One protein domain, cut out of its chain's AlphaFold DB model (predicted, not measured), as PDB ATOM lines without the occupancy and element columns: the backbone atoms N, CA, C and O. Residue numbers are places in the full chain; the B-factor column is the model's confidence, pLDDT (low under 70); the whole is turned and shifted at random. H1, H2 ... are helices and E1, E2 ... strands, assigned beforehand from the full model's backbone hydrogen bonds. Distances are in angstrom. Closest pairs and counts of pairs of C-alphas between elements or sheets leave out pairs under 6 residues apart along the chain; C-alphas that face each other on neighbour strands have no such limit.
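AT A GLANCE: This is residues 466 to 576 of the 732 residues of the protein "PARC protein" of Symbiodinium pilosum (UniProt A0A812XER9). A twisted four-stranded sheet of E2, E1, E5 and E6 has the long helices H1 and H4 side by side over one face and the short helix H3 across the other. The small hairpin of E3 and E4 lies well beyond one end of this sheet and makes much of the length, with H2 between it and H3. The printed part has 111 residues, with four named helices and six named strands in the order E1 H1 E2 E3 E4 H2 H3 E5 E6 H4. The large sheet, order E2 E1 E5 E6, is mixed, E3 and E4 are antiparallel, and the class is mixed, helices and strands. The whole is compact by its radius of gyration of the C-alphas, 14.3 A, yet elongated, spanning 44 by 25 by 22 A.

IN THESE COORDINATES: E1, residues 469 to 474, begins at C-alpha 469 (107.990, 132.312, 103.341) and is 16.0 A long. H1, residues 482 to 494, measures 18.7 A, and E2, residues 498 to 503, 15.2 A. E3 is residues 506 to 508 and E4 residues 516 to 520, where C-alpha 516 is at (81.596, 133.874, 112.912). H2 is residues 523 to 529 and H3 residues 531 to 536. E5, residues 544 to 548, measures 13.5 A, and E6, residues 554 to 558, 13.4 A. H4, residues 560 to 570, is 15.2 A long and ends at C-alpha 570 (116.435, 137.351, 107.637).

HOW THE PARTS SIT: E1 is parallel to E2, with N 499 and O 469 at 2.8 A, and antiparallel to E5, with N 470 and O 546 at 2.8 A. E5 and E6 form a hairpin, with N 545 and O 557 at 2.8 A. E1, H1 and E2 form a strand-helix-strand unit, two parallel neighbour strands with a helix between, and its crossover is right-handed. H1 is on the sheet at a height of 9.4 A, and H4 is on the same face at 9.2 A. They touch, the closest C-alphas being those of Phe 483 and Ser 560 at 5.4 A, and run the same way at a shallow tilt of 15 degrees. H3 is on the opposite face at a height of 8.2 A. H2 and H3 only just touch, only at the corner, with 3 pairs of C-alphas within 8 A. E2 runs on into E3 at 61 degrees; in the hairpin E3 and E4, N 517 and O 507 are 2.8 A apart. Every O i to N i+4 pair is within hydrogen-bond range in H2, H3 and H4, and 8 of 9 are in H1.

THE WHOLE: The two C-alphas farthest apart, those of Ser 511 and Asp 551, are 47.4 A apart. The printed part has no cut and no long link. Its mean pLDDT is 82.6; residues 466 to 479 and 512 to 517 are under 70.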
ATOM      1  N   VAL A 466     112.474 126.910  96.121       37.94
ATOM      2  CA  VAL A 466     112.003 128.235  96.543       37.94
ATOM      3  C   VAL A 466     111.846 128.247  98.062       37.94
ATOM      4  O   VAL A 466     111.048 127.481  98.605       37.94
ATOM      5  N   THR A 467     112.578 129.131  98.742       48.84
ATOM      6  CA  THR A 467     112.511 129.298 100.197       48.84
ATOM      7  C   THR A 467     111.150 129.875 100.589       48.84
ATOM      8  O   THR A 467     110.895 131.081 100.565       48.84
ATOM      9  N   ALA A 468     110.211 128.975 100.885       55.62
ATOM     10  CA  ALA A 468     108.817 129.317 101.111       55.62
ATOM     11  C   ALA A 468     108.659 130.132 102.403       55.62
ATOM     12  O   ALA A 468     108.729 129.596 103.512       55.62
ATOM     13  N   THR A 469     108.423 131.437 102.248       60.19
ATOM     14  CA  THR A 469     107.990 132.312 103.341       60.19
ATOM     15  C   THR A 469     106.475 132.214 103.474       60.19
ATOM     16  O   THR A 469     105.738 132.680 102.610       60.19
ATOM     17  N   THR A 470     105.986 131.628 104.557       66.06
ATOM     18  CA  THR A 470     104.556 131.467 104.832       66.06
ATOM     19  C   THR A 470     104.125 132.443 105.915       66.06
ATOM     20  O   THR A 470     104.516 132.309 107.073       66.06
ATOM     21  N   LEU A 471     103.269 133.404 105.562       69.00
ATOM     22  CA  LEU A 471     102.605 134.279 106.524       69.00
ATOM     23  C   LEU A 471     101.290 133.635 106.974       69.00
ATOM     24  O   LEU A 471     100.287 133.688 106.259       69.00
ATOM     25  N   ALA A 472     101.265 133.097 108.190       54.66
ATOM     26  CA  ALA A 472     100.027 132.729 108.859       54.66
ATOM     27  C   ALA A 472      99.339 133.996 109.393       54.66
ATOM     28  O   ALA A 472      99.795 134.647 110.341       54.66
ATOM     29  N   SER A 473      98.214 134.343 108.774       57.50
ATOM     30  CA  SER A 473      97.407 135.520 109.093       57.50
ATOM     31  C   SER A 473      95.922 135.146 109.124       57.50
ATOM     32  O   SER A 473      95.529 134.028 108.797       57.50
ATOM     33  N   THR A 474      95.067 136.076 109.544       53.66
ATOM     34  CA  THR A 474      93.610 135.895 109.490       53.66
ATOM     35  C   THR A 474      93.153 135.630 108.054       53.66
ATOM     36  O   THR A 474      93.668 136.268 107.130       53.66
ATOM     37  N   SER A 475      92.198 134.713 107.873       52.59
ATOM     38  CA  SER A 475      91.778 134.168 106.572       52.59
ATOM     39  C   SER A 475      91.340 135.225 105.536       52.59
ATOM     40  O   SER A 475      91.157 136.396 105.859       52.59
ATOM     41  N   ASN A 476      91.208 134.866 104.250       50.88
ATOM     42  CA  ASN A 476      90.961 135.854 103.176       50.88
ATOM     43  C   ASN A 476      89.656 136.656 103.346       50.88
ATOM     44  O   ASN A 476      89.601 137.825 102.969       50.88
ATOM     45  N   SER A 477      88.634 136.068 103.966       44.97
ATOM     46  CA  SER A 477      87.397 136.739 104.389       44.97
ATOM     47  C   SER A 477      87.566 137.614 105.646       44.97
ATOM     48  O   SER A 477      86.690 138.422 105.949       44.97
ATOM     49  N   HIS A 478      88.697 137.486 106.345       55.28
ATOM     50  CA  HIS A 478      88.910 137.917 107.726       55.28
ATOM     51  C   HIS A 478      90.191 138.731 107.973       55.28
ATOM     52  O   HIS A 478      90.521 138.936 109.140       55.28
ATOM     53  N   ARG A 479      90.892 139.228 106.933       68.00
ATOM     54  CA  ARG A 479      92.232 139.889 106.966       68.00
ATOM     55  C   ARG A 479      92.413 141.104 107.924       68.00
ATOM     56  O   ARG A 479      93.431 141.786 107.892       68.00
ATOM     57  N   PHE A 480      91.450 141.384 108.798       77.12
ATOM     58  CA  PHE A 480      91.285 142.550 109.668       77.12
ATOM     59  C   PHE A 480      92.297 142.734 110.808       77.12
ATOM     60  O   PHE A 480      92.259 143.785 111.457       77.12
ATOM     61  N   CYS A 481      93.173 141.769 111.105       86.75
ATOM     62  CA  CYS A 481      94.069 141.848 112.263       86.75
ATOM     63  C   CYS A 481      95.199 142.890 112.063       86.75
ATOM     64  O   CYS A 481      96.102 142.640 111.264       86.75
ATOM     65  N   PRO A 482      95.234 144.023 112.802       92.31
ATOM     66  CA  PRO A 482      96.279 145.040 112.619       92.31
ATOM     67  C   PRO A 482      97.670 144.535 113.027       92.31
ATOM     68  O   PRO A 482      98.671 144.938 112.442       92.31
ATOM     69  N   PHE A 483      97.741 143.606 113.985       93.12
ATOM     70  CA  PHE A 483      98.992 142.961 114.381       93.12
ATOM     71  C   PHE A 483      99.563 142.091 113.257       93.12
ATOM     72  O   PHE A 483     100.772 142.099 113.051       93.12
ATOM     73  N   ALA A 484      98.717 141.383 112.501       91.81
ATOM     74  CA  ALA A 484      99.169 140.603 111.350       91.81
ATOM     75  C   ALA A 484      99.472 141.490 110.133       91.81
ATOM     76  O   ALA A 484     100.405 141.208 109.386       91.81
ATOM     77  N   GLN A 485      98.760 142.617 109.996       93.50
ATOM     78  CA  GLN A 485      99.047 143.624 108.975       93.50
ATOM     79  C   GLN A 485     100.478 144.185 109.088       93.50
ATOM     80  O   GLN A 485     101.072 144.475 108.060       93.50
ATOM     81  N   ARG A 486     101.071 144.268 110.292       95.94
ATOM     82  CA  ARG A 486     102.495 144.633 110.474       95.94
ATOM     83  C   ARG A 486     103.431 143.713 109.683       95.94
ATOM     84  O   ARG A 486     104.165 144.182 108.822       95.94
ATOM     85  N   ALA A 487     103.360 142.408 109.954       94.88
ATOM     86  CA  ALA A 487     104.170 141.390 109.279       94.88
ATOM     87  C   ALA A 487     103.908 141.352 107.768       94.88
ATOM     88  O   ALA A 487     104.833 141.204 106.977       94.88
ATOM     89  N   TRP A 488     102.651 141.554 107.369       94.38
ATOM     90  CA  TRP A 488     102.268 141.626 105.964       94.38
ATOM     91  C   TRP A 488     102.880 142.849 105.256       94.38
ATOM     92  O   TRP A 488     103.463 142.688 104.191       94.38
ATOM     93  N   ILE A 489     102.849 144.042 105.869       95.88
ATOM     94  CA  ILE A 489     103.521 145.247 105.347       95.88
ATOM     95  C   ILE A 489     105.029 145.009 105.204       95.88
ATOM     96  O   ILE A 489     105.596 145.399 104.192       95.88
ATOM     97  N   ALA A 490     105.679 144.351 106.166       96.69
ATOM     98  CA  ALA A 490     107.119 144.104 106.085       96.69
ATOM     99  C   ALA A 490     107.512 143.176 104.920       96.69
ATOM    100  O   ALA A 490     108.489 143.448 104.225       96.69
ATOM    101  N   LEU A 491     106.725 142.129 104.647       95.00
ATOM    102  CA  LEU A 491     106.933 141.267 103.474       95.00
ATOM    103  C   LEU A 491     106.696 142.031 102.158       95.00
ATOM    104  O   LEU A 491     107.461 141.892 101.206       95.00
ATOM    105  N   GLU A 492     105.680 142.895 102.133       95.56
ATOM    106  CA  GLU A 492     105.358 143.780 101.005       95.56
ATOM    107  C   GLU A 492     106.400 144.891 100.758       95.56
ATOM    108  O   GLU A 492     106.493 145.395  99.638       95.56
ATOM    109  N   GLU A 493     107.170 145.275 101.781       96.00
ATOM    110  CA  GLU A 493     108.314 146.197 101.692       96.00
ATOM    111  C   GLU A 493     109.577 145.504 101.180       96.00
ATOM    112  O   GLU A 493     110.292 146.061 100.348       96.00
ATOM    113  N   LYS A 494     109.830 144.274 101.638       93.31
ATOM    114  CA  LYS A 494     110.930 143.434 101.148       93.31
ATOM    115  C   LYS A 494     110.738 143.007  99.690       93.31
ATOM    116  O   LYS A 494     111.715 142.754  98.996       93.31
ATOM    117  N   GLY A 495     109.490 142.953  99.215       91.81
ATOM    118  CA  GLY A 495     109.154 142.558  97.841       91.81
ATOM    119  C   GLY A 495     109.328 141.059  97.572       91.81
ATOM    120  O   GLY A 495     109.354 140.637  96.418       91.81
ATOM    121  N   VAL A 496     109.458 140.257  98.632       87.25
ATOM    122  CA  VAL A 496     109.657 138.805  98.560       87.25
ATOM    123  C   VAL A 496     108.359 138.068  98.232       87.25
ATOM    124  O   VAL A 496     107.266 138.498  98.598       87.25
ATOM    125  N   ALA A 497     108.478 136.912  97.581       86.38
ATOM    126  CA  ALA A 497     107.354 135.999  97.416       86.38
ATOM    127  C   ALA A 497     106.987 135.358  98.767       86.38
ATOM    128  O   ALA A 497     107.852 134.827  99.464       86.38
ATOM    129  N   TYR A 498     105.702 135.376  99.123       88.31
ATOM    130  CA  TYR A 498     105.198 134.744 100.342       88.31
ATOM    131  C   TYR A 498     103.848 134.047 100.106       88.31
ATOM    132  O   TYR A 498     103.010 134.511  99.330       88.31
ATOM    133  N   GLN A 499     103.602 132.944 100.814       86.19
ATOM    134  CA  GLN A 499     102.300 132.286 100.857       86.19
ATOM    135  C   GLN A 499     101.454 132.888 101.986       86.19
ATOM    136  O   GLN A 499     101.820 132.827 103.159       86.19
ATOM    137  N   TYR A 500     100.292 133.452 101.651       83.88
ATOM    138  CA  TYR A 500      99.328 133.930 102.646       83.88
ATOM    139  C   TYR A 500      98.467 132.758 103.146       83.88
ATOM    140  O   TYR A 500      97.513 132.353 102.476       83.88
ATOM    141  N   VAL A 501      98.786 132.207 104.320       82.94
ATOM    142  CA  VAL A 501      98.023 131.109 104.933       82.94
ATOM    143  C   VAL A 501      96.881 131.653 105.787       82.94
ATOM    144  O   VAL A 501      97.049 132.515 106.650       82.94
ATOM    145  N   ALA A 502      95.689 131.128 105.505       77.88
ATOM    146  CA  ALA A 502      94.407 131.658 105.933       77.88
ATOM    147  C   ALA A 502      93.878 130.975 107.211       77.88
ATOM    148  O   ALA A 502      93.098 130.025 107.149       77.88
ATOM    149  N   ILE A 503      94.276 131.486 108.376       83.19
ATOM    150  CA  ILE A 503      93.855 130.978 109.689       83.19
ATOM    151  C   ILE A 503      92.535 131.617 110.123       83.19
ATOM    152  O   ILE A 503      92.392 132.839 110.057       83.19
ATOM    153  N   GLU A 504      91.606 130.814 110.643       80.12
ATOM    154  CA  GLU A 504      90.414 131.314 111.330       80.12
ATOM    155  C   GLU A 504      90.551 131.166 112.856       80.12
ATOM    156  O   GLU A 504      90.470 130.053 113.385       80.12
ATOM    157  N   PRO A 505      90.821 132.258 113.601       74.94
ATOM    158  CA  PRO A 505      91.069 132.181 115.038       74.94
ATOM    159  C   PRO A 505      89.795 132.134 115.899       74.94
ATOM    160  O   PRO A 505      89.928 132.008 117.124       74.94
ATOM    161  N   TYR A 506      88.602 132.256 115.304       79.19
ATOM    162  CA  TYR A 506      87.309 132.364 115.989       79.19
ATOM    163  C   TYR A 506      86.383 131.151 115.766       79.19
ATOM    164  O   TYR A 506      86.666 130.269 114.959       79.19
ATOM    165  N   GLN A 507      85.284 131.088 116.522       81.00
ATOM    166  CA  GLN A 507      84.233 130.073 116.381       81.00
ATOM    167  C   GLN A 507      83.174 130.526 115.365       81.00
ATOM    168  O   GLN A 507      82.674 131.651 115.459       81.00
ATOM    169  N   GLU A 508      82.814 129.641 114.435       78.31
ATOM    170  CA  GLU A 508      81.791 129.867 113.403       78.31
ATOM    171  C   GLU A 508      80.394 130.088 114.017       78.31
ATOM    172  O   GLU A 508      80.020 129.451 115.000       78.31
ATOM    173  N   ASP A 509      79.640 131.030 113.449       75.12
ATOM    174  CA  ASP A 509      78.306 131.453 113.885       75.12
ATOM    175  C   ASP A 509      77.594 132.123 112.699       75.12
ATOM    176  O   ASP A 509      77.773 133.312 112.419       75.12
ATOM    177  N   ALA A 510      76.774 131.346 111.988       76.62
ATOM    178  CA  ALA A 510      76.050 131.803 110.802       76.62
ATOM    179  C   ALA A 510      75.038 132.939 111.079       76.62
ATOM    180  O   ALA A 510      74.540 133.544 110.132       76.62
ATOM    181  N   SER A 511      74.742 133.261 112.349       73.38
ATOM    182  CA  SER A 511      73.875 134.390 112.716       73.38
ATOM    183  C   SER A 511      74.587 135.749 112.708       73.38
ATOM    184  O   SER A 511      73.932 136.789 112.811       73.38
ATOM    185  N   LYS A 512      75.926 135.774 112.615       68.38
ATOM    186  CA  LYS A 512      76.734 137.000 112.719       68.38
ATOM    187  C   LYS A 512      77.187 137.517 111.354       68.38
ATOM    188  O   LYS A 512      77.458 136.715 110.459       68.38
ATOM    189  N   PRO A 513      77.363 138.843 111.187       58.78
ATOM    190  CA  PRO A 513      77.949 139.418 109.979       58.78
ATOM    191  C   PRO A 513      79.316 138.796 109.648       58.78
ATOM    192  O   PRO A 513      80.301 139.013 110.349       58.78
ATOM    193  N   GLY A 514      79.358 138.018 108.563       61.56
ATOM    194  CA  GLY A 514      80.540 137.285 108.096       61.56
ATOM    195  C   GLY A 514      80.608 135.801 108.490       61.56
ATOM    196  O   GLY A 514      81.476 135.107 107.974       61.56
ATOM    197  N   GLY A 515      79.692 135.292 109.325       64.69
ATOM    198  CA  GLY A 515      79.555 133.858 109.629       64.69
ATOM    199  C   GLY A 515      80.340 133.339 110.842       64.69
ATOM    200  O   GLY A 515      80.563 132.136 110.956       64.69
ATOM    201  N   TYR A 516      80.773 134.218 111.749       66.56
ATOM    202  CA  TYR A 516      81.596 133.874 112.912       66.56
ATOM    203  C   TYR A 516      81.302 134.776 114.118       66.56
ATOM    204  O   TYR A 516      81.008 135.967 113.997       66.56
ATOM    205  N   SER A 517      81.422 134.201 115.309       68.75
ATOM    206  CA  SER A 517      81.385 134.928 116.577       68.75
ATOM    207  C   SER A 517      82.748 135.569 116.870       68.75
ATOM    208  O   SER A 517      83.755 135.222 116.260       68.75
ATOM    209  N   LYS A 518      82.839 136.473 117.856       70.12
ATOM    210  CA  LYS A 518      84.150 136.953 118.351       70.12
ATOM    211  C   LYS A 518      84.799 136.037 119.391       70.12
ATOM    212  O   LYS A 518      85.906 136.334 119.847       70.12
ATOM    213  N   ASN A 519      84.160 134.909 119.709       75.75
ATOM    214  CA  ASN A 519      84.686 133.925 120.645       75.75
ATOM    215  C   ASN A 519      85.895 133.218 120.017       75.75
ATOM    216  O   ASN A 519      85.779 132.701 118.903       75.75
ATOM    217  N   PRO A 520      87.059 133.178 120.688       79.44
ATOM    218  CA  PRO A 520      88.227 132.491 120.157       79.44
ATOM    219  C   PRO A 520      87.956 130.989 120.044       79.44
ATOM    220  O   PRO A 520      87.362 130.378 120.937       79.44
ATOM    221  N   LEU A 521      88.431 130.374 118.962       83.44
ATOM    222  CA  LEU A 521      88.463 128.920 118.844       83.44
ATOM    223  C   LEU A 521      89.397 128.362 119.943       83.44
ATOM    224  O   LEU A 521      90.522 128.866 120.069       83.44
ATOM    225  N   PRO A 522      88.976 127.362 120.748       86.44
ATOM    226  CA  PRO A 522      89.828 126.768 121.780       86.44
ATOM    227  C   PRO A 522      91.138 126.226 121.202       86.44
ATOM    228  O   PRO A 522      91.176 125.812 120.041       86.44
ATOM    229  N   LEU A 523      92.209 126.188 122.004       86.94
ATOM    230  CA  LEU A 523      93.542 125.797 121.524       86.94
ATOM    231  C   LEU A 523      93.546 124.410 120.865       86.94
ATOM    232  O   LEU A 523      94.146 124.252 119.810       86.94
ATOM    233  N   ASP A 524      92.817 123.434 121.403       87.06
ATOM    234  CA  ASP A 524      92.742 122.084 120.819       87.06
ATOM    235  C   ASP A 524      91.809 121.996 119.598       87.06
ATOM    236  O   ASP A 524      91.930 121.086 118.777       87.06
ATOM    237  N   GLY A 525      90.923 122.983 119.417       85.81
ATOM    238  CA  GLY A 525      90.232 123.220 118.148       85.81
ATOM    239  C   GLY A 525      91.185 123.785 117.092       85.81
ATOM    240  O   GLY A 525      91.213 123.295 115.964       85.81
ATOM    241  N   LYS A 526      92.034 124.750 117.474       86.75
ATOM    242  CA  LYS A 526      93.076 125.311 116.599       86.75
ATOM    243  C   LYS A 526      94.117 124.263 116.197       86.75
ATOM    244  O   LYS A 526      94.381 124.143 115.011       86.75
ATOM    245  N   LYS A 527      94.632 123.448 117.131       88.81
ATOM    246  CA  LYS A 527      95.578 122.345 116.837       88.81
ATOM    247  C   LYS A 527      95.007 121.346 115.830       88.81
ATOM    248  O   LYS A 527      95.719 120.897 114.946       88.81
ATOM    249  N   ARG A 528      93.716 121.016 115.952       88.62
ATOM    250  CA  ARG A 528      93.023 120.065 115.068       88.62
ATOM    251  C   ARG A 528      92.780 120.616 113.660       88.62
ATOM    252  O   ARG A 528      92.776 119.845 112.711       88.62
ATOM    253  N   ARG A 529      92.534 121.925 113.533       86.69
ATOM    254  CA  ARG A 529      92.216 122.590 112.255       86.69
ATOM    255  C   ARG A 529      93.448 123.152 111.537       86.69
ATOM    256  O   ARG A 529      93.435 123.254 110.318       86.69
ATOM    257  N   TYR A 530      94.479 123.524 112.293       87.31
ATOM    258  CA  TYR A 530      95.684 124.211 111.828       87.31
ATOM    259  C   TYR A 530      96.927 123.735 112.621       87.31
ATOM    260  O   TYR A 530      97.482 124.511 113.407       87.31
ATOM    261  N   PRO A 531      97.352 122.464 112.483       86.12
ATOM    262  CA  PRO A 531      98.449 121.902 113.276       86.12
ATOM    263  C   PRO A 531      99.768 122.667 113.091       86.12
ATOM    264  O   PRO A 531     100.398 123.034 114.083       86.12
ATOM    265  N   ASP A 532     100.136 123.001 111.855       83.00
ATOM    266  CA  ASP A 532     101.418 123.642 111.520       83.00
ATOM    267  C   ASP A 532     101.489 125.080 112.060       83.00
ATOM    268  O   ASP A 532     102.438 125.475 112.740       83.00
ATOM    269  N   PHE A 533     100.397 125.836 111.908       84.19
ATOM    270  CA  PHE A 533     100.244 127.145 112.549       84.19
ATOM    271  C   PHE A 533     100.376 127.066 114.075       84.19
ATOM    272  O   PHE A 533     100.958 127.966 114.677       84.19
ATOM    273  N   MET A 534      99.869 126.009 114.718       89.19
ATOM    274  CA  MET A 534     100.009 125.834 116.166       89.19
ATOM    275  C   MET A 534     101.417 125.402 116.596       89.19
ATOM    276  O   MET A 534     101.789 125.679 117.737       89.19
ATOM    277  N   ALA A 535     102.218 124.797 115.712       84.81
ATOM    278  CA  ALA A 535     103.651 124.607 115.940       84.81
ATOM    279  C   ALA A 535     104.401 125.953 115.910       84.81
ATOM    280  O   ALA A 535     105.261 126.204 116.753       84.81
ATOM    281  N   SER A 536     104.021 126.852 114.999       84.12
ATOM    282  CA  SER A 536     104.603 128.198 114.888       84.12
ATOM    283  C   SER A 536     104.091 129.215 115.907       84.12
ATOM    284  O   SER A 536     104.826 130.113 116.318       84.12
ATOM    285  N   SER A 537     102.847 129.067 116.357       88.00
ATOM    286  CA  SER A 537     102.201 129.906 117.366       88.00
ATOM    287  C   SER A 537     101.527 129.025 118.423       88.00
ATOM    288  O   SER A 537     100.315 128.805 118.370       88.00
ATOM    289  N   PRO A 538     102.266 128.548 119.446       87.19
ATOM    290  CA  PRO A 538     101.710 127.685 120.496       87.19
ATOM    291  C   PRO A 538     100.558 128.321 121.294       87.19
ATOM    292  O   PRO A 538      99.735 127.620 121.881       87.19
ATOM    293  N   LYS A 539     100.462 129.660 121.286       86.12
ATOM    294  CA  LYS A 539      99.358 130.442 121.877       86.12
ATOM    295  C   LYS A 539      98.134 130.567 120.950       86.12
ATOM    296  O   LYS A 539      97.107 131.102 121.363       86.12
ATOM    297  N   GLY A 540      98.237 130.147 119.688       85.44
ATOM    298  CA  GLY A 540      97.204 130.317 118.664       85.44
ATOM    299  C   GLY A 540      96.899 131.780 118.330       85.44
ATOM    300  O   GLY A 540      95.731 132.124 118.112       85.44
ATOM    301  N   LEU A 541      97.926 132.638 118.343       84.88
ATOM    302  CA  LEU A 541      97.867 134.079 118.061       84.88
ATOM    303  C   LEU A 541      98.497 134.412 116.700       84.88
ATOM    304  O   LEU A 541      99.324 133.657 116.195       84.88
ATOM    305  N   LEU A 542      98.101 135.547 116.118       87.25
ATOM    306  CA  LEU A 542      98.511 135.991 114.780       87.25
ATOM    307  C   LEU A 542      99.216 137.360 114.860       87.25
ATOM    308  O   LEU A 542      98.782 138.203 115.651       87.25
ATOM    309  N   PRO A 543     100.240 137.630 114.029       92.00
ATOM    310  CA  PRO A 543     100.764 136.775 112.963       92.00
ATOM    311  C   PRO A 543     101.658 135.653 113.497       92.00
ATOM    312  O   PRO A 543     102.137 135.709 114.633       92.00
ATOM    313  N   ALA A 544     101.919 134.681 112.630       90.56
ATOM    314  CA  ALA A 544     103.118 133.859 112.696       90.56
ATOM    315  C   ALA A 544     103.728 133.729 111.291       90.56
ATOM    316  O   ALA A 544     103.020 133.882 110.293       90.56
ATOM    317  N   ILE A 545     105.029 133.473 111.220       89.44
ATOM    318  CA  ILE A 545     105.787 133.265 109.985       89.44
ATOM    319  C   ILE A 545     106.497 131.917 110.082       89.44
ATOM    320  O   ILE A 545     107.144 131.636 111.092       89.44
ATOM    321  N   GLU A 546     106.399 131.124 109.019       89.62
ATOM    322  CA  GLU A 546     107.320 130.019 108.743       89.62
ATOM    323  C   GLU A 546     108.230 130.418 107.582       89.62
ATOM    324  O   GLU A 546     107.758 131.002 106.607       89.62
ATOM    325  N   TYR A 547     109.524 130.126 107.680       87.19
ATOM    326  CA  TYR A 547     110.476 130.349 106.595       87.19
ATOM    327  C   TYR A 547     111.351 129.107 106.420       87.19
ATOM    328  O   TYR A 547     112.196 128.794 107.268       87.19
ATOM    329  N   ALA A 548     111.106 128.372 105.334       85.50
ATOM    330  CA  ALA A 548     111.891 127.200 104.960       85.50
ATOM    331  C   ALA A 548     113.253 127.631 104.395       85.50
ATOM    332  O   ALA A 548     113.314 128.431 103.461       85.50
ATOM    333  N   GLN A 549     114.330 127.104 104.973       81.88
ATOM    334  CA  GLN A 549     115.708 127.348 104.555       81.88
ATOM    335  C   GLN A 549     116.144 126.364 103.459       81.88
ATOM    336  O   GLN A 549     115.524 125.319 103.254       81.88
ATOM    337  N   ALA A 550     117.255 126.670 102.784       81.62
ATOM    338  CA  ALA A 550     117.832 125.805 101.752       81.62
ATOM    339  C   ALA A 550     118.382 124.465 102.293       81.62
ATOM    340  O   ALA A 550     118.473 123.503 101.536       81.62
ATOM    341  N   ASP A 551     118.708 124.381 103.588       85.12
ATOM    342  CA  ASP A 551     119.135 123.145 104.270       85.12
ATOM    343  C   ASP A 551     117.959 122.245 104.715       85.12
ATOM    344  O   ASP A 551     118.167 121.179 105.291       85.12
ATOM    345  N   GLY A 552     116.714 122.664 104.453       83.56
ATOM    346  CA  GLY A 552     115.496 121.964 104.866       83.56
ATOM    347  C   GLY A 552     115.021 122.279 106.290       83.56
ATOM    348  O   GLY A 552     113.969 121.779 106.698       83.56
ATOM    349  N   SER A 553     115.731 123.119 107.050       85.19
ATOM    350  CA  SER A 553     115.242 123.624 108.335       85.19
ATOM    351  C   SER A 553     114.080 124.614 108.146       85.19
ATOM    352  O   SER A 553     113.933 125.262 107.108       85.19
ATOM    353  N   VAL A 554     113.204 124.724 109.151       85.69
ATOM    354  CA  VAL A 554     112.041 125.628 109.118       85.69
ATOM    355  C   VAL A 554     112.073 126.536 110.336       85.69
ATOM    356  O   VAL A 554     111.762 126.116 111.454       85.69
ATOM    357  N   HIS A 555     112.418 127.800 110.108       88.62
ATOM    358  CA  HIS A 555     112.358 128.839 111.125       88.62
ATOM    359  C   HIS A 555     110.907 129.255 111.378       88.62
ATOM    360  O   HIS A 555     110.117 129.384 110.442       88.62
ATOM    361  N   ARG A 556     110.553 129.454 112.654       89.50
ATOM    362  CA  ARG A 556     109.180 129.706 113.117       89.50
ATOM    363  C   ARG A 556     109.147 130.899 114.063       89.50
ATOM    364  O   ARG A 556     109.773 130.857 115.120       89.50
ATOM    365  N   VAL A 557     108.413 131.952 113.704       90.12
ATOM    366  CA  VAL A 557     108.401 133.226 114.445       90.12
ATOM    367  C   VAL A 557     106.972 133.712 114.673       90.12
ATOM    368  O   VAL A 557     106.154 133.705 113.760       90.12
ATOM    369  N   HIS A 558     106.669 134.176 115.885       89.81
ATOM    370  CA  HIS A 558     105.399 134.817 116.243       89.81
ATOM    371  C   HIS A 558     105.644 136.067 117.112       89.81
ATOM    372  O   HIS A 558     106.780 136.369 117.458       89.81
ATOM    373  N   GLU A 559     104.566 136.775 117.472       90.88
ATOM    374  CA  GLU A 559     104.547 138.153 118.010       90.88
ATOM    375  C   GLU A 559     104.871 139.229 116.951       90.88
ATOM    376  O   GLU A 559     105.946 139.275 116.361       90.88
ATOM    377  N   SER A 560     103.930 140.151 116.717       94.94
ATOM    378  CA  SER A 560     103.923 141.000 115.505       94.94
ATOM    379  C   SER A 560     105.169 141.852 115.228       94.94
ATOM    380  O   SER A 560     105.512 142.021 114.062       94.94
ATOM    381  N   MET A 561     105.841 142.389 116.253       96.75
ATOM    382  CA  MET A 561     107.073 143.175 116.063       96.75
ATOM    383  C   MET A 561     108.335 142.307 115.994       96.75
ATOM    384  O   MET A 561     109.346 142.787 115.503       96.75
ATOM    385  N   VAL A 562     108.268 141.045 116.427       96.19
ATOM    386  CA  VAL A 562     109.358 140.072 116.249       96.19
ATOM    387  C   VAL A 562     109.284 139.483 114.840       96.19
ATOM    388  O   VAL A 562     110.302 139.388 114.172       96.19
ATOM    389  N   CYS A 563     108.077 139.214 114.322       95.38
ATOM    390  CA  CYS A 563     107.860 139.006 112.883       95.38
ATOM    391  C   CYS A 563     108.321 140.229 112.064       95.38
ATOM    392  O   CYS A 563     108.935 140.054 111.021       95.38
ATOM    393  N   VAL A 564     108.065 141.436 112.598       97.56
ATOM    394  CA  VAL A 564     108.737 142.720 112.300       97.56
ATOM    395  C   VAL A 564     110.211 142.563 111.898       97.56
ATOM    396  O   VAL A 564     110.613 142.564 110.740       97.56
ATOM    397  N   GLU A 565     110.994 142.406 112.959       97.06
ATOM    398  CA  GLU A 565     112.453 142.372 112.997       97.06
ATOM    399  C   GLU A 565     113.031 141.182 112.225       97.06
ATOM    400  O   GLU A 565     113.978 141.341 111.465       97.06
ATOM    401  N   TYR A 566     112.404 140.007 112.326       95.94
ATOM    402  CA  TYR A 566     112.820 138.811 111.599       95.94
ATOM    403  C   TYR A 566     112.693 138.967 110.078       95.94
ATOM    404  O   TYR A 566     113.590 138.563 109.347       95.94
ATOM    405  N   VAL A 567     111.610 139.581 109.585       95.38
ATOM    406  CA  VAL A 567     111.472 139.883 108.151       95.38
ATOM    407  C   VAL A 567     112.493 140.930 107.706       95.38
ATOM    408  O   VAL A 567     112.956 140.866 106.572       95.38
ATOM    409  N   ASP A 568     112.882 141.865 108.579       96.31
ATOM    410  CA  ASP A 568     113.941 142.826 108.264       96.31
ATOM    411  C   ASP A 568     115.337 142.187 108.192       96.31
ATOM    412  O   ASP A 568     116.082 142.459 107.251       96.31
ATOM    413  N   GLU A 569     115.679 141.333 109.158       95.06
ATOM    414  CA  GLU A 569     117.037 140.807 109.341       95.06
ATOM    415  C   GLU A 569     117.297 139.485 108.579       95.06
ATOM    416  O   GLU A 569     118.439 139.232 108.209       95.06
ATOM    417  N   ALA A 570     116.272 138.667 108.283       91.62
ATOM    418  CA  ALA A 570     116.435 137.351 107.637       91.62
ATOM    419  C   ALA A 570     116.021 137.277 106.152       91.62
ATOM    420  O   ALA A 570     116.304 136.268 105.504       91.62
ATOM    421  N   LEU A 571     115.339 138.294 105.602       90.31
ATOM    422  CA  LEU A 571     114.840 138.284 104.217       90.31
ATOM    423  C   LEU A 571     115.452 139.416 103.363       90.31
ATOM    424  O   LEU A 571     115.610 140.545 103.849       90.31
ATOM    425  N   PRO A 572     115.776 139.147 102.079       90.81
ATOM    426  CA  PRO A 572     116.380 140.130 101.182       90.81
ATOM    427  C   PRO A 572     115.389 141.235 100.795       90.81
ATOM    428  O   PRO A 572     114.180 141.020 100.756       90.81
ATOM    429  N   GLY A 573     115.919 142.417 100.482       92.00
ATOM    430  CA  GLY A 573     115.150 143.612 100.123       92.00
ATOM    431  C   GLY A 573     115.460 144.808 101.035       92.00
ATOM    432  O   GLY A 573     116.288 144.682 101.944       92.00
ATOM    433  N   PRO A 574     114.809 145.968 100.812       94.50
ATOM    434  CA  PRO A 574     115.019 147.187 101.597       94.50
ATOM    435  C   PRO A 574     114.935 146.937 103.106       94.50
ATOM    436  O   PRO A 574     114.072 146.182 103.557       94.50
ATOM    437  N   SER A 575     115.819 147.557 103.894       95.88
ATOM    438  CA  SER A 575     115.748 147.425 105.351       95.88
ATOM    439  C   SER A 575     114.732 148.393 105.953       95.88
ATOM    440  O   SER A 575     114.631 149.549 105.548       95.88
ATOM    441  N   LEU A 576     113.998 147.903 106.950       97.19
ATOM    442  CA  LEU A 576     113.052 148.654 107.776       97.19
ATOM    443  C   LEU A 576     113.717 149.243 109.026       97.19
ATOM    444  O   LEU A 576     113.033 149.799 109.888       97.19
TER     445      LEU A 576